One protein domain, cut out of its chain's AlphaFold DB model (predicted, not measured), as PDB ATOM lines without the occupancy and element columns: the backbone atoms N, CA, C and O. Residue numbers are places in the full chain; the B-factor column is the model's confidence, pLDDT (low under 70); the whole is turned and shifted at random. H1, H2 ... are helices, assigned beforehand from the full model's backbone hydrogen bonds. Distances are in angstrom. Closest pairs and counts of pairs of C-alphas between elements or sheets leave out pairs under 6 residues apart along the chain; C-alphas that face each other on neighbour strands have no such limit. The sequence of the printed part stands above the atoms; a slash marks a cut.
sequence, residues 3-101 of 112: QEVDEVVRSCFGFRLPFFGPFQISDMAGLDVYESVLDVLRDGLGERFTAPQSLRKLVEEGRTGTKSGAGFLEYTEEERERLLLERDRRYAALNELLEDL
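AT A GLANCE: This is residues 3 to 101 of the 112 residues of the protein "3-hydroxyacyl-CoA dehydrogenase family protein" of Rubrobacteraceae bacterium (UniProt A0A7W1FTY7). Look for a flat, open, W-like spread of helices: the long helix H6 makes one outside arm, H4 with H5 packed at its start makes the other, and H1 followed by H2 stands between them, with short H3 near the middle. The two outside arms stay apart, H6 from both H4 and H5, and residues 96 to 101, of which 96 to 100 belong to H6, stick out free. The printed part has 99 residues with six named helices, H1 to H6 in chain order, and no named strand; the class is all helix. It is only just loose, close to compact, with a radius of gyration of the C-alphas of 15.5 A and spans of 43 by 39 by 14 A.

HOW THE PARTS SIT: Start at H6, residues 77 to 100; it and H3, residues 22 to 29, are near each other, with 5 pairs of C-alphas within 10 A. H2, residues 13 to 16, is close but not clearly touching H6, the closest C-alphas being those of Arg 16 and Tyr 91, 7.7 A apart. H1, residues 3 to 11, is apart from H6. H4, residues 31 to 45, is close but not clearly touching H3 and about perpendicular to it at 78 degrees; their closest C-alphas, of Ser 26 and Tyr 34, are 7.4 A apart. H5, residues 53 to 60, touches residues 31 to 35 of H4 at a steep tilt of 55 degrees, opposite ways; the closest C-alphas, of Asp 32 and Val 59, are 5.7 A apart. Every O i to N i+4 pair is within hydrogen-bond range in H1, H3, H4 and H6, and 3 of 4 in H5; H2 is too short for one.

IN THESE COORDINATES: Find C-alpha 77 at (-31.726, 8.421, 59.777); from there H6 runs 35.1 A to C-alpha 100 at (-38.574, 2.261, 25.878). H4 runs 20.2 A, H1 12.2 A.

THE WHOLE: The farthest C-alphas, of Glu 60 and Asp 100, are 44.7 A apart. The printed part has no cut; H5 to H6 is a long link of 16 residues. No printed residue is under 70 in pLDDT.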
ATOM      1  N   GLN A   3     -17.824  -3.161  22.251       90.56
ATOM      2  CA  GLN A   3     -19.269  -3.247  22.483       90.56
ATOM      3  C   GLN A   3     -19.618  -4.011  23.768       90.56
ATOM      4  O   GLN A   3     -20.444  -3.548  24.543       90.56
ATOM      5  N   GLU A   4     -18.950  -5.138  24.035       92.25
ATOM      6  CA  GLU A   4     -19.150  -5.898  25.281       92.25
ATOM      7  C   GLU A   4     -18.724  -5.085  26.512       92.25
ATOM      8  O   GLU A   4     -19.365  -5.154  27.559       92.25
ATOM      9  N   VAL A   5     -17.646  -4.297  26.403       93.88
ATOM     10  CA  VAL A   5     -17.236  -3.392  27.484       93.88
ATOM     11  C   VAL A   5     -18.313  -2.335  27.704       93.88
ATOM     12  O   VAL A   5     -18.743  -2.153  28.837       93.88
ATOM     13  N   ASP A   6     -18.788  -1.683  26.644       93.00
ATOM     14  CA  ASP A   6     -19.829  -0.662  26.746       93.00
ATOM     15  C   ASP A   6     -21.131  -1.220  27.344       93.00
ATOM     16  O   ASP A   6     -21.733  -0.584  28.209       93.00
ATOM     17  N   GLU A   7     -21.546  -2.424  26.947       92.12
ATOM     18  CA  GLU A   7     -22.709  -3.120  27.502       92.12
ATOM     19  C   GLU A   7     -22.554  -3.383  29.006       92.12
ATOM     20  O   GLU A   7     -23.435  -3.021  29.796       92.12
ATOM     21  N   VAL A   8     -21.418  -3.948  29.427       94.75
ATOM     22  CA  VAL A   8     -21.118  -4.188  30.847       94.75
ATOM     23  C   VAL A   8     -21.085  -2.874  31.620       94.75
ATOM     24  O   VAL A   8     -21.629  -2.791  32.718       94.75
ATOM     25  N   VAL A   9     -20.479  -1.819  31.076       95.06
ATOM     26  CA  VAL A   9     -20.423  -0.520  31.755       95.06
ATOM     27  C   VAL A   9     -21.822   0.066  31.922       95.06
ATOM     28  O   VAL A   9     -22.173   0.466  33.036       95.06
ATOM     29  N   ARG A  10     -22.633   0.084  30.858       92.75
ATOM     30  CA  ARG A  10     -24.004   0.618  30.879       92.75
ATOM     31  C   ARG A  10     -24.913  -0.134  31.847       92.75
ATOM     32  O   ARG A  10     -25.705   0.514  32.519       92.75
ATOM     33  N   SER A  11     -24.783  -1.457  31.943       91.38
ATOM     34  CA  SER A  11     -25.629  -2.309  32.795       91.38
ATOM     35  C   SER A  11     -25.122  -2.456  34.238       91.38
ATOM     36  O   SER A  11     -25.905  -2.709  35.156       91.38
ATOM     37  N   CYS A  12     -23.824  -2.260  34.479       92.62
ATOM     38  CA  CYS A  12     -23.219  -2.356  35.805       92.62
ATOM     39  C   CYS A  12     -23.005  -0.969  36.421       92.62
ATOM     40  O   CYS A  12     -23.952  -0.314  36.859       92.62
ATOM     41  N   PHE A  13     -21.757  -0.521  36.558       91.50
ATOM     42  CA  PHE A  13     -21.475   0.672  37.354       91.50
ATOM     43  C   PHE A  13     -22.081   1.938  36.727       91.50
ATOM     44  O   PHE A  13     -22.574   2.786  37.466       91.50
ATOM     45  N   GLY A  14     -22.116   2.033  35.393       95.25
ATOM     46  CA  GLY A  14     -22.651   3.176  34.654       95.25
ATOM     47  C   GLY A  14     -24.145   3.388  34.880       95.25
ATOM     48  O   GLY A  14     -24.559   4.531  35.040       95.25
ATOM     49  N   PHE A  15     -24.925   2.310  35.019       95.62
ATOM     50  CA  PHE A  15     -26.361   2.358  35.333       95.62
ATOM     51  C   PHE A  15     -26.681   3.223  36.563       95.62
ATOM     52  O   PHE A  15     -27.718   3.874  36.642       95.62
ATOM     53  N   ARG A  16     -25.778   3.236  37.549       95.69
ATOM     54  CA  ARG A  16     -26.000   3.863  38.859       95.69
ATOM     55  C   ARG A  16     -25.630   5.355  38.871       95.69
ATOM     56  O   ARG A  16     -26.176   6.118  39.669       95.69
ATOM     57  N   LEU A  17     -24.725   5.771  37.982       95.75
ATOM     58  CA  LEU A  17     -24.109   7.104  37.974       95.75
ATOM     59  C   LEU A  17     -25.037   8.291  37.651       95.75
ATOM     60  O   LEU A  17     -24.750   9.374  38.161       95.75
ATOM     61  N   PRO A  18     -26.135   8.159  36.875       95.81
ATOM     62  CA  PRO A  18     -27.061   9.272  36.649       95.81
ATOM     63  C   PRO A  18     -27.688   9.835  37.931       95.81
ATOM     64  O   PRO A  18     -28.152  10.973  37.943       95.81
ATOM     65  N   PHE A  19     -27.719   9.041  39.004       96.19
ATOM     66  CA  PHE A  19     -28.422   9.381  40.239       96.19
ATOM     67  C   PHE A  19     -27.514   9.459  41.458       96.19
ATOM     68  O   PHE A  19     -27.746  10.293  42.332       96.19
ATOM     69  N   PHE A  20     -26.510   8.584  41.529       95.81
ATOM     70  CA  PHE A  20     -25.676   8.420  42.711       95.81
ATOM     71  C   PHE A  20     -24.204   8.490  42.324       95.81
ATOM     72  O   PHE A  20     -23.735   7.762  41.451       95.81
ATOM     73  N   GLY A  21     -23.461   9.375  42.988       95.31
ATOM     74  CA  GLY A  21     -22.021   9.495  42.779       95.31
ATOM     75  C   GLY A  21     -21.256   8.270  43.301       95.31
ATOM     76  O   GLY A  21     -21.773   7.533  44.144       95.31
ATOM     77  N   PRO A  22     -19.998   8.063  42.875       95.38
ATOM     78  CA  PRO A  22     -19.217   6.876  43.234       95.38
ATOM     79  C   PRO A  22     -19.049   6.686  44.749       95.38
ATOM     80  O   PRO A  22     -19.189   5.564  45.224       95.38
ATOM     81  N   PHE A  23     -18.839   7.762  45.518       96.69
ATOM     82  CA  PHE A  23     -18.736   7.684  46.984       96.69
ATOM     83  C   PHE A  23     -20.062   7.314  47.657       96.69
ATOM     84  O   PHE A  23     -20.097   6.528  48.597       96.69
ATOM     85  N   GLN A  24     -21.176   7.830  47.142       96.06
ATOM     86  CA  GLN A  24     -22.495   7.474  47.655       96.06
ATOM     87  C   GLN A  24     -22.834   6.013  47.331       96.06
ATOM     88  O   GLN A  24     -23.410   5.313  48.157       96.06
ATOM     89  N   ILE A  25     -22.447   5.532  46.144       96.38
ATOM     90  CA  ILE A  25     -22.580   4.122  45.762       96.38
ATOM     91  C   ILE A  25     -21.711   3.231  46.655       96.38
ATOM     92  O   ILE A  25     -22.200   2.194  47.105       96.38
ATOM     93  N   SER A  26     -20.458   3.610  46.931       96.81
ATOM     94  CA  SER A  26     -19.588   2.829  47.817       96.81
ATOM     95  C   SER A  26     -20.130   2.782  49.242       96.81
ATOM     96  O   SER A  26     -20.174   1.707  49.832       96.81
ATOM     97  N   ASP A  27     -20.633   3.902  49.764       97.75
ATOM     98  CA  ASP A  27     -21.247   3.946  51.091       97.75
ATOM     99  C   ASP A  27     -22.532   3.102  51.146       97.75
ATOM    100  O   ASP A  27     -22.773   2.426  52.143       97.75
ATOM    101  N   MET A  28     -23.345   3.082  50.080       96.19
ATOM    102  CA  MET A  28     -24.533   2.217  49.993       96.19
ATOM    103  C   MET A  28     -24.190   0.726  49.930       96.19
ATOM    104  O   MET A  28     -24.955  -0.098  50.428       96.19
ATOM    105  N   ALA A  29     -23.087   0.373  49.274       95.50
ATOM    106  CA  ALA A  29     -22.645  -1.008  49.130       95.50
ATOM    107  C   ALA A  29     -21.916  -1.533  50.379       95.50
ATOM    108  O   ALA A  29     -22.005  -2.722  50.678       95.50
ATOM    109  N   GLY A  30     -21.234  -0.650  51.111       97.69
ATOM    110  CA  GLY A  30     -20.477  -0.965  52.317       97.69
ATOM    111  C   GLY A  30     -18.971  -0.860  52.096       97.69
ATOM    112  O   GLY A  30     -18.399  -1.555  51.255       97.69
ATOM    113  N   LEU A  31     -18.311  -0.002  52.872       98.62
ATOM    114  CA  LEU A  31     -16.873   0.248  52.734       98.62
ATOM    115  C   LEU A  31     -16.011  -0.936  53.189       98.62
ATOM    116  O   LEU A  31     -14.954  -1.183  52.616       98.62
ATOM    117  N   ASP A  32     -16.497  -1.712  54.153       98.19
ATOM    118  CA  ASP A  32     -15.886  -2.961  54.610       98.19
ATOM    119  C   ASP A  32     -15.904  -4.049  53.526       98.19
ATOM    120  O   ASP A  32     -14.941  -4.800  53.356       98.19
ATOM    121  N   VAL A  33     -16.974  -4.092  52.727       98.00
ATOM    122  CA  VAL A  33     -17.060  -4.972  51.555       98.00
ATOM    123  C   VAL A  33     -16.050  -4.536  50.493       98.00
ATOM    124  O   VAL A  33     -15.347  -5.379  49.939       98.00
ATOM    125  N   TYR A  34     -15.933  -3.230  50.232       97.31
ATOM    126  CA  TYR A  34     -14.941  -2.695  49.291       97.31
ATOM    127  C   TYR A  34     -13.507  -3.011  49.720       97.31
ATOM    128  O   TYR A  34     -12.718  -3.449  48.887       97.31
ATOM    129  N   GLU A  35     -13.171  -2.818  50.999       98.19
ATOM    130  CA  GLU A  35     -11.852  -3.174  51.531       98.19
ATOM    131  C   GLU A  35     -11.569  -4.667  51.333       98.19
ATOM    132  O   GLU A  35     -10.536  -5.023  50.768       98.19
ATOM    133  N   SER A  36     -12.526  -5.530  51.695       97.81
ATOM    134  CA  SER A  36     -12.394  -6.984  51.549       97.81
ATOM    135  C   SER A  36     -12.170  -7.404  50.092       97.81
ATOM    136  O   SER A  36     -11.312  -8.238  49.803       97.81
ATOM    137  N   VAL A  37     -12.915  -6.814  49.152       97.69
ATOM    138  CA  VAL A  37     -12.758  -7.081  47.714       97.69
ATOM    139  C   VAL A  37     -11.389  -6.622  47.218       97.69
ATOM    140  O   VAL A  37     -10.736  -7.354  46.476       97.69
ATOM    141  N   LEU A  38     -10.932  -5.437  47.624       97.94
ATOM    142  CA  LEU A  38      -9.623  -4.916  47.234       97.94
ATOM    143  C   LEU A  38      -8.478  -5.766  47.793       97.94
ATOM    144  O   LEU A  38      -7.522  -6.016  47.068       97.94
ATOM    145  N   ASP A  39      -8.592  -6.280  49.018       97.56
ATOM    146  CA  ASP A  39      -7.604  -7.201  49.587       97.56
ATOM    147  C   ASP A  39      -7.543  -8.524  48.806       97.56
ATOM    148  O   ASP A  39      -6.455  -8.948  48.416       97.56
ATOM    149  N   VAL A  40      -8.693  -9.116  48.460       98.19
ATOM    150  CA  VAL A  40      -8.746 -10.313  47.598       98.19
ATOM    151  C   VAL A  40      -8.127 -10.042  46.223       98.19
ATOM    152  O   VAL A  40      -7.350 -10.851  45.710       98.19
ATOM    153  N   LEU A  41      -8.451  -8.902  45.607       98.25
ATOM    154  CA  LEU A  41      -7.900  -8.520  44.308       98.25
ATOM    155  C   LEU A  41      -6.402  -8.215  44.388       98.25
ATOM    156  O   LEU A  41      -5.678  -8.554  43.457       98.25
ATOM    157  N   ARG A  42      -5.912  -7.619  45.478       98.00
ATOM    158  CA  ARG A  42      -4.478  -7.389  45.694       98.00
ATOM    159  C   ARG A  42      -3.737  -8.713  45.783       98.00
ATOM    160  O   ARG A  42      -2.726  -8.877  45.105       98.00
ATOM    161  N   ASP A  43      -4.253  -9.657  46.560       97.69
ATOM    162  CA  ASP A  43      -3.609 -10.955  46.759       97.69
ATOM    163  C   ASP A  43      -3.567 -11.771  45.452       97.69
ATOM    164  O   ASP A  43      -2.593 -12.476  45.189       97.69
ATOM    165  N   GLY A  44      -4.589 -11.642  44.595       97.81
ATOM    166  CA  GLY A  44      -4.666 -12.351  43.312       97.81
ATOM    167  C   GLY A  44      -4.018 -11.642  42.114       97.81
ATOM    168  O   GLY A  44      -3.508 -12.305  41.212       97.81
ATOM    169  N   LEU A  45      -4.062 -10.308  42.062       97.62
ATOM    170  CA  LEU A  45      -3.727  -9.499  40.874       97.62
ATOM    171  C   LEU A  45      -2.661  -8.414  41.139       97.62
ATOM    172  O   LEU A  45      -2.261  -7.703  40.209       97.62
ATOM    173  N   GLY A  46      -2.180  -8.299  42.380       97.50
ATOM    174  CA  GLY A  46      -1.044  -7.476  42.792       97.50
ATOM    175  C   GLY A  46      -1.386  -6.088  43.345       97.50
ATOM    176  O   GLY A  46      -2.533  -5.647  43.377       97.50
ATOM    177  N   GLU A  47      -0.335  -5.355  43.721       97.06
ATOM    178  CA  GLU A  47      -0.364  -4.091  44.485       97.06
ATOM    179  C   GLU A  47      -1.220  -2.955  43.902       97.06
ATOM    180  O   GLU A  47      -1.571  -2.008  44.603       97.06
ATOM    181  N   ARG A  48      -1.601  -3.022  42.622       97.44
ATOM    182  CA  ARG A  48      -2.489  -2.017  42.008       97.44
ATOM    183  C   ARG A  48      -3.891  -2.007  42.625       97.44
ATOM    184  O   ARG A  48      -4.596  -1.015  42.480       97.44
ATOM    185  N   PHE A  49      -4.281  -3.093  43.291       97.75
ATOM    186  CA  PHE A  49      -5.556  -3.222  43.993       97.75
ATOM    187  C   PHE A  49      -5.449  -2.926  45.492       97.75
ATOM    188  O   PHE A  49      -6.404  -3.145  46.228       97.75
ATOM    189  N   THR A  50      -4.315  -2.404  45.966       97.25
ATOM    190  CA  THR A  50      -4.158  -2.036  47.373       97.25
ATOM    191  C   THR A  50      -5.190  -0.983  47.773       97.25
ATOM    192  O   THR A  50      -5.239   0.115  47.213       97.25
ATOM    193  N   ALA A  51      -6.019  -1.330  48.765       97.31
ATOM    194  CA  ALA A  51      -7.059  -0.447  49.275       97.31
ATOM    195  C   ALA A  51      -6.477   0.909  49.727       97.31
ATOM    196  O   ALA A  51      -5.511   0.921  50.502       97.31
ATOM    197  N   PRO A  52      -7.053   2.047  49.284       97.38
ATOM    198  CA  PRO A  52      -6.596   3.370  49.695       97.38
ATOM    199  C   PRO A  52      -6.655   3.551  51.214       97.38
ATOM    200  O   PRO A  52      -7.610   3.118  51.859       97.38
ATOM    201  N   GLN A  53      -5.688   4.271  51.791       97.81
ATOM    202  CA  GLN A  53      -5.668   4.538  53.238       97.81
ATOM    203  C   GLN A  53      -6.926   5.265  53.730       97.81
ATOM    204  O   GLN A  53      -7.380   5.014  54.841       97.81
ATOM    205  N   SER A  54      -7.512   6.136  52.902       97.69
ATOM    206  CA  SER A  54      -8.767   6.820  53.224       97.69
ATOM    207  C   SER A  54      -9.929   5.849  53.432       97.69
ATOM    208  O   SER A  54     -10.742   6.078  54.317       97.69
ATOM    209  N   LEU A  55      -9.985   4.761  52.658       98.25
ATOM    210  CA  LEU A  55     -10.991   3.714  52.809       98.25
ATOM    211  C   LEU A  55     -10.749   2.906  54.089       98.25
ATOM    212  O   LEU A  55     -11.661   2.784  54.901       98.25
ATOM    213  N   ARG A  56      -9.519   2.410  54.290       98.25
ATOM    214  CA  ARG A  56      -9.166   1.595  55.468       98.25
ATOM    215  C   ARG A  56      -9.472   2.317  56.774       98.25
ATOM    216  O   ARG A  56     -10.117   1.760  57.651       98.25
ATOM    217  N   LYS A  57      -9.088   3.595  56.863       98.56
ATOM    218  CA  LYS A  57      -9.325   4.416  58.053       98.56
ATOM    219  C   LYS A  57     -10.814   4.518  58.402       98.56
ATOM    220  O   LYS A  57     -11.171   4.430  59.569       98.56
ATOM    221  N   LEU A  58     -11.685   4.678  57.405       98.62
ATOM    222  CA  LEU A  58     -13.130   4.721  57.640       98.62
ATOM    223  C   LEU A  58     -13.650   3.380  58.172       98.62
ATOM    224  O   LEU A  58     -14.444   3.365  59.111       98.62
ATOM    225  N   VAL A  59     -13.177   2.258  57.623       98.50
ATOM    226  CA  VAL A  59     -13.559   0.919  58.099       98.50
ATOM    227  C   VAL A  59     -13.069   0.678  59.532       98.50
ATOM    228  O   VAL A  59     -13.854   0.238  60.370       98.50
ATOM    229  N   GLU A  60     -11.820   1.037  59.842       98.38
ATOM    230  CA  GLU A  60     -11.239   0.963  61.192       98.38
ATOM    231  C   GLU A  60     -12.023   1.804  62.217       98.38
ATOM    232  O   GLU A  60     -12.195   1.389  63.363       98.38
ATOM    233  N   GLU A  61     -12.547   2.961  61.804       98.44
ATOM    234  CA  GLU A  61     -13.402   3.834  62.620       98.44
ATOM    235  C   GLU A  61     -14.859   3.332  62.737       98.44
ATOM    236  O   GLU A  61     -15.684   3.974  63.388       98.44
ATOM    237  N   GLY A  62     -15.212   2.203  62.111       98.31
ATOM    238  CA  GLY A  62     -16.580   1.672  62.079       98.31
ATOM    239  C   GLY A  62     -17.526   2.437  61.142       98.31
ATOM    240  O   GLY A  62     -18.730   2.172  61.112       98.31
ATOM    241  N   ARG A  63     -16.994   3.362  60.339       98.56
ATOM    242  CA  ARG A  63     -17.716   4.165  59.348       98.56
ATOM    243  C   ARG A  63     -17.839   3.395  58.038       98.56
ATOM    244  O   ARG A  63     -17.228   3.714  57.025       98.56
ATOM    245  N   THR A  64     -18.632   2.336  58.077       98.44
ATOM    246  CA  THR A  64     -18.798   1.370  56.982       98.44
ATOM    247  C   THR A  64     -19.798   1.781  55.892       98.44
ATOM    248  O   THR A  64     -20.114   0.963  55.031       98.44
ATOM    249  N   GLY A  65     -20.284   3.026  55.885       98.00
ATOM    250  CA  GLY A  65     -21.216   3.558  54.887       98.00
ATOM    251  C   GLY A  65     -22.625   3.791  55.433       98.00
ATOM    252  O   GLY A  65     -22.824   4.065  56.619       98.00
ATOM    253  N   THR A  66     -23.636   3.664  54.572       97.38
ATOM    254  CA  THR A  66     -25.028   3.974  54.934       97.38
ATOM    255  C   THR A  66     -25.535   3.096  56.070       97.38
ATOM    256  O   THR A  66     -26.335   3.557  56.870       97.38
ATOM    257  N   LYS A  67     -25.071   1.850  56.208       95.38
ATOM    258  CA  LYS A  67     -25.510   0.948  57.289       95.38
ATOM    259  C   LYS A  67     -25.082   1.399  58.691       95.38
ATOM    260  O   LYS A  67     -25.768   1.069  59.651       95.38
ATOM    261  N   SER A  68     -23.991   2.157  58.801       97.44
ATOM    262  CA  SER A  68     -23.477   2.718  60.059       97.44
ATOM    263  C   SER A  68     -23.810   4.202  60.240       97.44
ATOM    264  O   SER A  68     -23.356   4.806  61.204       97.44
ATOM    265  N   GLY A  69     -24.560   4.805  59.309       97.50
ATOM    266  CA  GLY A  69     -24.869   6.241  59.308       97.50
ATOM    267  C   GLY A  69     -23.718   7.145  58.859       97.50
ATOM    268  O   GLY A  69     -23.907   8.347  58.724       97.50
ATOM    269  N   ALA A  70     -22.548   6.578  58.567       98.06
ATOM    270  CA  ALA A  70     -21.375   7.319  58.128       98.06
ATOM    271  C   ALA A  70     -20.425   6.425  57.323       98.06
ATOM    272  O   ALA A  70     -20.178   5.274  57.695       98.06
ATOM    273  N   GLY A  71     -19.860   6.988  56.259       97.94
ATOM    274  CA  GLY A  71     -18.785   6.454  55.426       97.94
ATOM    275  C   GLY A  71     -17.934   7.611  54.915       97.94
ATOM    276  O   GLY A  71     -17.494   8.443  55.717       97.94
ATOM    277  N   PHE A  72     -17.753   7.706  53.597       98.31
ATOM    278  CA  PHE A  72     -17.215   8.921  52.973       98.31
ATOM    279  C   PHE A  72     -18.147  10.124  53.156       98.31
ATOM    280  O   PHE A  72     -17.678  11.263  53.182       98.31
ATOM    281  N   LEU A  73     -19.449   9.871  53.281       97.69
ATOM    282  CA  LEU A  73     -20.480  10.851  53.590       97.69
ATOM    283  C   LEU A  73     -21.092  10.569  54.972       97.69
ATOM    284  O   LEU A  73     -20.966   9.472  55.516       97.69
ATOM    285  N   GLU A  74     -21.748  11.574  55.541       97.81
ATOM    286  CA  GLU A  74     -22.553  11.452  56.763       97.81
ATOM    287  C   GLU A  74     -24.027  11.335  56.378       97.81
ATOM    288  O   GLU A  74     -24.449  11.953  55.397       97.81
ATOM    289  N   TYR A  75     -24.797  10.565  57.144       96.94
ATOM    290  CA  TYR A  75     -26.211  10.331  56.875       96.94
ATOM    291  C   TYR A  75     -27.042  10.419  58.155       96.94
ATOM    292  O   TYR A  75     -26.805   9.671  59.107       96.94
ATOM    293  N   THR A  76     -28.072  11.265  58.165       97.50
ATOM    294  CA  THR A  76     -29.123  11.165  59.190       97.50
ATOM    295  C   THR A  76     -30.003   9.939  58.948       97.50
ATOM    296  O   THR A  76     -30.006   9.365  57.858       97.50
ATOM    297  N   GLU A  77     -30.786   9.534  59.949       95.25
ATOM    298  CA  GLU A  77     -31.726   8.421  59.777       95.25
ATOM    299  C   GLU A  77     -32.716   8.695  58.638       95.25
ATOM    300  O   GLU A  77     -32.900   7.853  57.758       95.25
ATOM    301  N   GLU A  78     -33.267   9.910  58.581       96.69
ATOM    302  CA  GLU A  78     -34.214  10.298  57.536       96.69
ATOM    303  C   GLU A  78     -33.571  10.282  56.141       96.69
ATOM    304  O   GLU A  78     -34.201   9.884  55.158       96.69
ATOM    305  N   GLU A  79     -32.305  10.696  56.032       95.75
ATOM    306  CA  GLU A  79     -31.562  10.649  54.772       95.75
ATOM    307  C   GLU A  79     -31.324   9.212  54.306       95.75
ATOM    308  O   GLU A  79     -31.458   8.938  53.112       95.75
ATOM    309  N   ARG A  80     -31.020   8.284  55.223       94.50
ATOM    310  CA  ARG A  80     -30.824   6.858  54.908       94.50
ATOM    311  C   ARG A  80     -32.106   6.219  54.393       94.50
ATOM    312  O   ARG A  80     -32.082   5.564  53.349       94.50
ATOM    313  N   GLU A  81     -33.215   6.424  55.097       94.06
ATOM    314  CA  GLU A  81     -34.526   5.897  54.706       94.06
ATOM    315  C   GLU A  81     -34.941   6.429  53.335       94.06
ATOM    316  O   GLU A  81     -35.304   5.665  52.433       94.06
ATOM    317  N   ARG A  82     -34.809   7.747  53.143       95.38
ATOM    318  CA  ARG A  82     -35.110   8.390  51.868       95.38
ATOM    319  C   ARG A  82     -34.223   7.853  50.753       95.38
ATOM    320  O   ARG A  82     -34.736   7.560  49.679       95.38
ATOM    321  N   LEU A  83     -32.918   7.727  50.985       95.19
ATOM    322  CA  LEU A  83     -31.959   7.283  49.978       95.19
ATOM    323  C   LEU A  83     -32.302   5.889  49.445       95.19
ATOM    324  O   LEU A  83     -32.281   5.690  48.232       95.19
ATOM    325  N   LEU A  84     -32.650   4.945  50.322       90.12
ATOM    326  CA  LEU A  84     -33.007   3.582  49.919       90.12
ATOM    327  C   LEU A  84     -34.279   3.554  49.063       90.12
ATOM    328  O   LEU A  84     -34.277   2.954  47.989       90.12
ATOM    329  N   LEU A  85     -35.327   4.267  49.485       95.25
ATOM    330  CA  LEU A  85     -36.580   4.364  48.732       95.25
ATOM    331  C   LEU A  85     -36.370   5.010  47.353       95.25
ATOM    332  O   LEU A  85     -36.838   4.523  46.323       95.25
ATOM    333  N   GLU A  86     -35.647   6.123  47.335       96.56
ATOM    334  CA  GLU A  86     -35.386   6.915  46.140       96.56
ATOM    335  C   GLU A  86     -34.428   6.215  45.162       96.56
ATOM    336  O   GLU A  86     -34.520   6.457  43.954       96.56
ATOM    337  N   ARG A  87     -33.542   5.340  45.658       95.62
ATOM    338  CA  ARG A  87     -32.695   4.451  44.850       95.62
ATOM    339  C   ARG A  87     -33.532   3.450  44.082       95.62
ATOM    340  O   ARG A  87     -33.425   3.402  42.858       95.62
ATOM    341  N   ASP A  88     -34.369   2.695  44.779       95.75
ATOM    342  CA  ASP A  88     -35.150   1.626  44.157       95.75
ATOM    343  C   ASP A  88     -36.120   2.203  43.118       95.75
ATOM    344  O   ASP A  88     -36.195   1.714  41.990       95.75
ATOM    345  N   ARG A  89     -36.760   3.334  43.442       97.88
ATOM    346  CA  ARG A  89     -37.625   4.060  42.507       97.88
ATOM    347  C   ARG A  89     -36.883   4.545  41.259       97.88
ATOM    348  O   ARG A  89     -37.403   4.414  40.155       97.88
ATOM    349  N   ARG A  90     -35.694   5.140  41.416       97.62
ATOM    350  CA  ARG A  90     -34.905   5.658  40.283       97.62
ATOM    351  C   ARG A  90     -34.381   4.545  39.390       97.62
ATOM    352  O   ARG A  90     -34.384   4.708  38.177       97.62
ATOM    353  N   TYR A  91     -33.951   3.430  39.977       96.12
ATOM    354  CA  TYR A  91     -33.505   2.268  39.212       96.12
ATOM    355  C   TYR A  91     -34.650   1.647  38.416       96.12
ATOM    356  O   TYR A  91     -34.455   1.357  37.241       96.12
ATOM    357  N   ALA A  92     -35.846   1.522  39.001       97.06
ATOM    358  CA  ALA A  92     -37.025   1.068  38.265       97.06
ATOM    359  C   ALA A  92     -37.353   2.003  37.088       97.06
ATOM    360  O   ALA A  92     -37.445   1.549  35.954       97.06
ATOM    361  N   ALA A  93     -37.416   3.316  37.334       97.81
ATOM    362  CA  ALA A  93     -37.733   4.297  36.296       97.81
ATOM    363  C   ALA A  93     -36.688   4.347  35.167       97.81
ATOM    364  O   ALA A  93     -37.037   4.511  34.002       97.81
ATOM    365  N   LEU A  94     -35.395   4.216  35.491       96.94
ATOM    366  CA  LEU A  94     -34.353   4.155  34.466       96.94
ATOM    367  C   LEU A  94     -34.416   2.847  33.676       96.94
ATOM    368  O   LEU A  94     -34.166   2.868  32.478       96.94
ATOM    369  N   ASN A  95     -34.753   1.729  34.319       96.31
ATOM    370  CA  ASN A  95     -34.929   0.466  33.616       96.31
ATOM    371  C   ASN A  95     -36.086   0.548  32.608       96.31
ATOM    372  O   ASN A  95     -35.885   0.214  31.449       96.31
ATOM    373  N   GLU A  96     -37.239   1.087  33.016       97.62
ATOM    374  CA  GLU A  96     -38.373   1.356  32.113       97.62
ATOM    375  C   GLU A  96     -37.955   2.263  30.944       97.62
ATOM    376  O   GLU A  96     -38.229   1.966  29.785       97.62
ATOM    377  N   LEU A  97     -37.199   3.332  31.222       96.56
ATOM    378  CA  LEU A  97     -36.693   4.225  30.177       96.56
ATOM    379  C   LEU A  97     -35.755   3.514  29.190       96.56
ATOM    380  O   LEU A  97     -35.789   3.819  28.003       96.56
ATOM    381  N   LEU A  98     -34.896   2.609  29.664       94.75
ATOM    382  CA  LEU A  98     -33.978   1.848  28.811       94.75
ATOM    383  C   LEU A  98     -34.699   0.773  27.987       94.75
ATOM    384  O   LEU A  98     -34.210   0.415  26.918       94.75
ATOM    385  N   GLU A  99     -35.841   0.272  28.458       94.31
ATOM    386  CA  GLU A  99     -36.722  -0.604  27.679       94.31
ATOM    387  C   GLU A  99     -37.421   0.178  26.555       94.31
ATOM    388  O   GLU A  99     -37.452  -0.284  25.413       94.31
ATOM    389  N   ASP A 100     -37.910   1.386  26.853       97.38
ATOM    390  CA  ASP A 100     -38.574   2.261  25.878       97.38
ATOM    391  C   ASP A 100     -37.594   2.894  24.872       97.38
ATOM    392  O   ASP A 100     -37.928   3.105  23.704       97.38
ATOM    393  N   LEU A 101     -36.380   3.224  25.323       95.25
ATOM    394  CA  LEU A 101     -35.329   3.894  24.557       95.25
ATOM    395  C   LEU A 101     -33.990   3.155  24.735       95.25
ATOM    396  O   LEU A 101     -33.118   3.616  25.484       95.25
TER     397      LEU A 101